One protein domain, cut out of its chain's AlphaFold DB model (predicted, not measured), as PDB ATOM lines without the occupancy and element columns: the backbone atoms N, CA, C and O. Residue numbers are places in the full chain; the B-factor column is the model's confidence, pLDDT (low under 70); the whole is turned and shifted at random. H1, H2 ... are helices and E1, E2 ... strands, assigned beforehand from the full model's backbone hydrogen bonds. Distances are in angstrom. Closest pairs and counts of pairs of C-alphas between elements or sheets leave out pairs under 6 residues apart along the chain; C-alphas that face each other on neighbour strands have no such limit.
ATOM      1  N   ILE A   5     102.502 158.930 149.708       55.72
ATOM      2  CA  ILE A   5     102.802 157.613 150.277       55.72
ATOM      3  C   ILE A   5     102.024 156.563 149.489       55.72
ATOM      4  O   ILE A   5     100.793 156.556 149.492       55.72
ATOM      5  N   TYR A   6     102.754 155.660 148.837       52.75
ATOM      6  CA  TYR A   6     102.191 154.520 148.123       52.75
ATOM      7  C   TYR A   6     102.217 153.298 149.044       52.75
ATOM      8  O   TYR A   6     103.290 152.826 149.413       52.75
ATOM      9  N   GLN A   7     101.049 152.779 149.429       46.25
ATOM     10  CA  GLN A   7     100.963 151.455 150.048       46.25
ATOM     11  C   GLN A   7     100.571 150.413 149.003       46.25
ATOM     12  O   GLN A   7      99.534 150.531 148.355       46.25
ATOM     13  N   PHE A   8     101.402 149.379 148.870       43.22
ATOM     14  CA  PHE A   8     101.135 148.211 148.039       43.22
ATOM     15  C   PHE A   8     100.541 147.106 148.920       43.22
ATOM     16  O   PHE A   8     101.252 146.464 149.690       43.22
ATOM     17  N   THR A   9      99.230 146.880 148.841       51.03
ATOM     18  CA  THR A   9      98.599 145.716 149.484       51.03
ATOM     19  C   THR A   9      98.527 144.553 148.498       51.03
ATOM     20  O   THR A   9      97.871 144.646 147.466       51.03
ATOM     21  N   SER A  10      99.196 143.447 148.841       56.47
ATOM     22  CA  SER A  10      99.595 142.341 147.952       56.47
ATOM     23  C   SER A  10      98.490 141.562 147.216       56.47
ATOM     24  O   SER A  10      98.828 140.641 146.485       56.47
ATOM     25  N   ASN A  11      97.197 141.874 147.363       52.22
ATOM     26  CA  ASN A  11      96.129 141.042 146.778       52.22
ATOM     27  C   ASN A  11      95.057 141.790 145.974       52.22
ATOM     28  O   ASN A  11      94.237 141.150 145.323       52.22
ATOM     29  N   ARG A  12      95.075 143.124 145.947       50.72
ATOM     30  CA  ARG A  12      94.307 143.940 144.995       50.72
ATOM     31  C   ARG A  12      95.127 145.199 144.752       50.72
ATOM     32  O   ARG A  12      95.449 145.885 145.719       50.72
ATOM     33  N   CYS A  13      95.470 145.499 143.499       46.47
ATOM     34  CA  CYS A  13      96.125 146.750 143.097       46.47
ATOM     35  C   CYS A  13      95.165 147.941 143.266       46.47
ATOM     36  O   CYS A  13      94.830 148.628 142.304       46.47
ATOM     37  N   LEU A  14      94.663 148.162 144.480       46.53
ATOM     38  CA  LEU A  14      93.944 149.371 144.831       46.53
ATOM     39  C   LEU A  14      95.010 150.425 145.126       46.53
ATOM     40  O   LEU A  14      95.604 150.453 146.202       46.53
ATOM     41  N   PHE A  15      95.287 151.270 144.137       51.03
ATOM     42  CA  PHE A  15      96.138 152.442 144.304       51.03
ATOM     43  C   PHE A  15      95.396 153.468 145.169       51.03
ATOM     44  O   PHE A  15      94.761 154.389 144.659       51.03
ATOM     45  N   ILE A  16      95.425 153.303 146.493       51.78
ATOM     46  CA  ILE A  16      94.878 154.314 147.400       51.78
ATOM     47  C   ILE A  16      95.899 155.446 147.490       51.78
ATOM     48  O   ILE A  16      96.841 155.395 148.281       51.78
ATOM     49  N   ILE A  17      95.707 156.479 146.672       54.38
ATOM     50  CA  ILE A  17      96.442 157.739 146.796       54.38
ATOM     51  C   ILE A  17      95.941 158.427 148.073       54.38
ATOM     52  O   ILE A  17      94.923 159.122 148.066       54.38
ATOM     53  N   ARG A  18      96.633 158.217 149.199       63.44
ATOM     54  CA  ARG A  18      96.428 159.041 150.396       63.44
ATOM     55  C   ARG A  18      97.189 160.352 150.221       63.44
ATOM     56  O   ARG A  18      98.416 160.377 150.217       63.44
ATOM     57  N   LEU A  19      96.432 161.434 150.050       63.50
ATOM     58  CA  LEU A  19      96.939 162.802 150.077       63.50
ATOM     59  C   LEU A  19      97.116 163.210 151.540       63.50
ATOM     60  O   LEU A  19      96.149 163.570 152.205       63.50
ATOM     61  N   GLU A  20      98.343 163.109 152.038       77.31
ATOM     62  CA  GLU A  20      98.727 163.609 153.357       77.31
ATOM     63  C   GLU A  20      99.614 164.848 153.192       77.31
ATOM     64  O   GLU A  20     100.531 164.875 152.365       77.31
ATOM     65  N   VAL A  21      99.338 165.891 153.979       78.31
ATOM     66  CA  VAL A  21     100.121 167.129 153.967       78.31
ATOM     67  C   VAL A  21     101.263 167.004 154.971       78.31
ATOM     68  O   VAL A  21     101.047 166.842 156.174       78.31
ATOM     69  N   PHE A  22     102.490 167.091 154.462       79.62
ATOM     70  CA  PHE A  22     103.709 167.097 155.262       79.62
ATOM     71  C   PHE A  22     104.461 168.417 155.077       79.62
ATOM     72  O   PHE A  22     104.718 168.867 153.953       79.62
ATOM     73  N   VAL A  23     104.860 169.010 156.198       84.25
ATOM     74  CA  VAL A  23     105.818 170.117 156.236       84.25
ATOM     75  C   VAL A  23     107.042 169.590 156.985       84.25
ATOM     76  O   VAL A  23     106.972 169.293 158.177       84.25
ATOM     77  N   GLY A  24     108.133 169.344 156.253       85.50
ATOM     78  CA  GLY A  24     109.289 168.590 156.752       85.50
ATOM     79  C   GLY A  24     108.988 167.093 156.930       85.50
ATOM     80  O   GLY A  24     108.673 166.399 155.961       85.50
ATOM     81  N   GLU A  25     109.079 166.606 158.174       79.50
ATOM     82  CA  GLU A  25     108.841 165.199 158.576       79.50
ATOM     83  C   GLU A  25     107.568 165.000 159.411       79.50
ATOM     84  O   GLU A  25     107.237 163.894 159.848       79.50
ATOM     85  N   LYS A  26     106.840 166.088 159.646       86.31
ATOM     86  CA  LYS A  26     105.696 166.133 160.547       86.31
ATOM     87  C   LYS A  26     104.407 166.163 159.732       86.31
ATOM     88  O   LYS A  26     104.332 166.832 158.698       86.31
ATOM     89  N   LYS A  27     103.406 165.390 160.165       91.50
ATOM     90  CA  LYS A  27     102.073 165.361 159.543       91.50
ATOM     91  C   LYS A  27     101.262 166.547 160.034       91.50
ATOM     92  O   LYS A  27     101.259 166.802 161.235       91.50
ATOM     93  N   TYR A  28     100.533 167.202 159.137       92.25
ATOM     94  CA  TYR A  28      99.658 168.318 159.485       92.25
ATOM     95  C   TYR A  28      98.213 168.044 159.069       92.25
ATOM     96  O   TYR A  28      97.964 167.459 158.014       92.25
ATOM     97  N   ALA A  29      97.257 168.469 159.896       94.31
ATOM     98  CA  ALA A  29      95.835 168.468 159.554       94.31
ATOM     99  C   ALA A  29      95.088 169.605 160.254       94.31
ATOM    100  O   ALA A  29      95.552 170.167 161.241       94.31
ATOM    101  N   CYS A  30      93.904 169.924 159.738       95.38
ATOM    102  CA  CYS A  30      93.041 170.950 160.300       95.38
ATOM    103  C   CYS A  30      92.513 170.550 161.692       95.38
ATOM    104  O   CYS A  30      92.274 169.363 161.932       95.38
ATOM    105  N   GLU A  31      92.258 171.510 162.585       95.12
ATOM    106  CA  GLU A  31      91.769 171.233 163.952       95.12
ATOM    107  C   GLU A  31      90.506 170.357 163.964       95.12
ATOM    108  O   GLU A  31      90.452 169.316 164.622       95.12
ATOM    109  N   THR A  32      89.512 170.711 163.145       95.56
ATOM    110  CA  THR A  32      88.256 169.957 163.041       95.56
ATOM    111  C   THR A  32      88.473 168.539 162.515       95.56
ATOM    112  O   THR A  32      87.760 167.611 162.885       95.56
ATOM    113  N   CYS A  33      89.487 168.344 161.672       95.19
ATOM    114  CA  CYS A  33      89.854 167.051 161.116       95.19
ATOM    115  C   CYS A  33      90.538 166.171 162.163       95.19
ATOM    116  O   CYS A  33      90.298 164.965 162.204       95.19
ATOM    117  N   ILE A  34      91.385 166.769 163.001       93.31
ATOM    118  CA  ILE A  34      92.047 166.088 164.113       93.31
ATOM    119  C   ILE A  34      90.999 165.650 165.136       93.31
ATOM    120  O   ILE A  34      90.925 164.461 165.448       93.31
ATOM    121  N   LYS A  35      90.137 166.577 165.574       93.69
ATOM    122  CA  LYS A  35      89.047 166.299 166.522       93.69
ATOM    123  C   LYS A  35      88.045 165.280 165.969       93.69
ATOM    124  O   LYS A  35      87.584 164.414 166.698       93.69
ATOM    125  N   GLY A  36      87.759 165.340 164.668       94.62
ATOM    126  CA  GLY A  36      86.840 164.430 163.981       94.62
ATOM    127  C   GLY A  36      87.456 163.123 163.468       94.62
ATOM    128  O   GLY A  36      86.792 162.430 162.703       94.62
ATOM    129  N   HIS A  37      88.711 162.794 163.802       92.19
ATOM    130  CA  HIS A  37      89.424 161.596 163.314       92.19
ATOM    131  C   HIS A  37      89.549 161.468 161.779       92.19
ATOM    132  O   HIS A  37      89.853 160.401 161.247       92.19
ATOM    133  N   ARG A  38      89.385 162.576 161.052       93.50
ATOM    134  CA  ARG A  38      89.523 162.684 159.586       93.50
ATOM    135  C   ARG A  38      90.894 163.225 159.172       93.50
ATOM    136  O   ARG A  38      91.088 163.666 158.045       93.50
ATOM    137  N   SER A  39      91.858 163.211 160.088       92.06
ATOM    138  CA  SER A  39      93.183 163.798 159.886       92.06
ATOM    139  C   SER A  39      93.989 163.122 158.771       92.06
ATOM    140  O   SER A  39      94.727 163.800 158.067       92.06
ATOM    141  N   SER A  40      93.789 161.819 158.543       88.00
ATOM    142  CA  SER A  40      94.450 161.064 157.461       88.00
ATOM    143  C   SER A  40      93.986 161.430 156.043       88.00
ATOM    144  O   SER A  40      94.648 161.069 155.073       88.00
ATOM    145  N   THR A  41      92.851 162.118 155.910       89.44
ATOM    146  CA  THR A  41      92.259 162.518 154.622       89.44
ATOM    147  C   THR A  41      91.969 164.016 154.559       89.44
ATOM    148  O   THR A  41      91.203 164.470 153.708       89.44
ATOM    149  N   CYS A  42      92.573 164.800 155.455       91.75
ATOM    150  CA  CYS A  42      92.382 166.242 155.511       91.75
ATOM    151  C   CYS A  42      92.931 166.918 154.246       91.75
ATOM    152  O   CYS A  42      94.130 166.863 153.985       91.75
ATOM    153  N   LYS A  43      92.054 167.605 153.500       90.75
ATOM    154  CA  LYS A  43      92.403 168.394 152.302       90.75
ATOM    155  C   LYS A  43      92.166 169.897 152.462       90.75
ATOM    156  O   LYS A  43      92.288 170.635 151.496       90.75
ATOM    157  N   HIS A  44      91.789 170.347 153.656       89.94
ATOM    158  CA  HIS A  44      91.495 171.754 153.894       89.94
ATOM    159  C   HIS A  44      92.798 172.546 153.951       89.94
ATOM    160  O   HIS A  44      93.622 172.309 154.835       89.94
ATOM    161  N   THR A  45      92.966 173.464 153.007       87.62
ATOM    162  CA  THR A  45      94.060 174.442 152.970       87.62
ATOM    163  C   THR A  45      93.689 175.748 153.658       87.62
ATOM    164  O   THR A  45      94.566 176.455 154.131       87.62
ATOM    165  N   ASP A  46      92.391 176.030 153.763       91.06
ATOM    166  CA  ASP A  46      91.878 177.335 154.207       91.06
ATOM    167  C   ASP A  46      91.784 177.438 155.737       91.06
ATOM    168  O   ASP A  46      91.476 178.489 156.290       91.06
ATOM    169  N   ARG A  47      92.024 176.326 156.439       92.12
ATOM    170  CA  ARG A  47      91.950 176.226 157.899       92.12
ATOM    171  C   ARG A  47      93.355 176.127 158.485       92.12
ATOM    172  O   ARG A  47      94.212 175.496 157.861       92.12
ATOM    173  N   PRO A  48      93.582 176.645 159.704       91.94
ATOM    174  CA  PRO A  48      94.864 176.487 160.374       91.94
ATOM    175  C   PRO A  48      95.213 174.998 160.504       91.94
ATOM    176  O   PRO A  48      94.410 174.172 160.956       91.94
ATOM    177  N   LEU A  49      96.411 174.658 160.037       93.44
ATOM    178  CA  LEU A  49      96.961 173.309 160.039       93.44
ATOM    179  C   LEU A  49      97.811 173.115 161.297       93.44
ATOM    180  O   LEU A  49      98.740 173.876 161.544       93.44
ATOM    181  N   PHE A  50      97.530 172.058 162.057       92.38
ATOM    182  CA  PHE A  50      98.253 171.710 163.278       92.38
ATOM    183  C   PHE A  50      99.056 170.424 163.094       92.38
ATOM    184  O   PHE A  50      98.632 169.504 162.387       92.38
ATOM    185  N   GLU A  51     100.213 170.354 163.755       92.94
ATOM    186  CA  GLU A  51     101.059 169.163 163.767       92.94
ATOM    187  C   GLU A  51     100.364 168.009 164.506       92.94
ATOM    188  O   GLU A  51     100.042 168.091 165.694       92.94
ATOM    189  N   ILE A  52     100.189 166.884 163.816       91.94
ATOM    190  CA  ILE A  52      99.703 165.643 164.408       91.94
ATOM    191  C   ILE A  52     100.887 164.937 165.073       91.94
ATOM    192  O   ILE A  52     101.693 164.275 164.411       91.94
TER     193      ILE A  52
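What this domain is: This is residues 5 to 52 of the 357 residues of the protein "Copper-fist domain-containing protein" of Fibroporia radiculosa (UniProt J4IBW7). Picture a small head with a long looped arm: the head is a strongly twisted sheet of three short strands with the short helix H1 over one face, and the arm is the stretch of residues 5 to 17, which runs out, folds back and leads into E1, with residues 9 to 14 sticking out free. In the head, the hairpin of E1 and E2 leads into H1, and a long link, residues 36 to 48, then brings the backbone to E3 beside E2. The printed part has 48 residues with three named strands and one named helix, in the order E1, E2, H1, E3, and the sheet order E1, E2, E3 is antiparallel throughout. The class is mixed, helices and strands, with under half of the residues in named elements. The whole is loose, with a radius of gyration of the C-alphas of 12.5 A, and elongated, spanning 37 by 24 by 16 A.

Where its parts are: Start at C-alpha 5 at (102.802, 157.613, 150.277) and go out along the arm to C-alpha 11 at (96.129, 141.042, 146.778). Strand E1, residues 18 to 23, then runs 15.7 A from C-alpha 18 at (96.428, 159.041, 150.396). Strand E2, residues 26 to 30, is 13.5 A long. Helix H1 follows at once, residues 31 to 35, 6.2 A long. Strand E3, residues 49 to 52, measures 9.2 A and ends at C-alpha 52 at (99.703, 165.643, 164.408).

How they stand to each other: Look first at E2, the inner strand. E1 and E2, a hairpin, are antiparallel neighbours: across the pair you find N 28 of E2 and O 21 of E1 within hydrogen-bond range at 3.0 A, and the C-alphas of Phe 22 and Lys 27 face each other at 4.9 A. E2 and E3 are antiparallel, with 131 degrees between their directions; N 52 and O 27 are within hydrogen-bond range at 2.8 A, and N 50 and O 29 at 2.9 A. The edge strands E1 and E3 are apart. H1 is on the sheet and lies over E2, at a height over the sheet of 8.2 A from a local plane that only just has enough C-alphas, 6. The closest C-alphas of H1 and E3, those of Glu 31 and Phe 50, are 6.5 A apart. In H1 every O i to N i+4 pair is within hydrogen-bond range.

The domain as a whole: The two C-alphas farthest apart are those of Asn 11 and Pro 48, at 38.0 A. The printed part has no cut; the links E1 to E2 and E2 to H1 are tight, and H1 to E3 is long, with 13 residues. Mean pLDDT of the printed part is 78.3, and residues 5 to 19 are under 70.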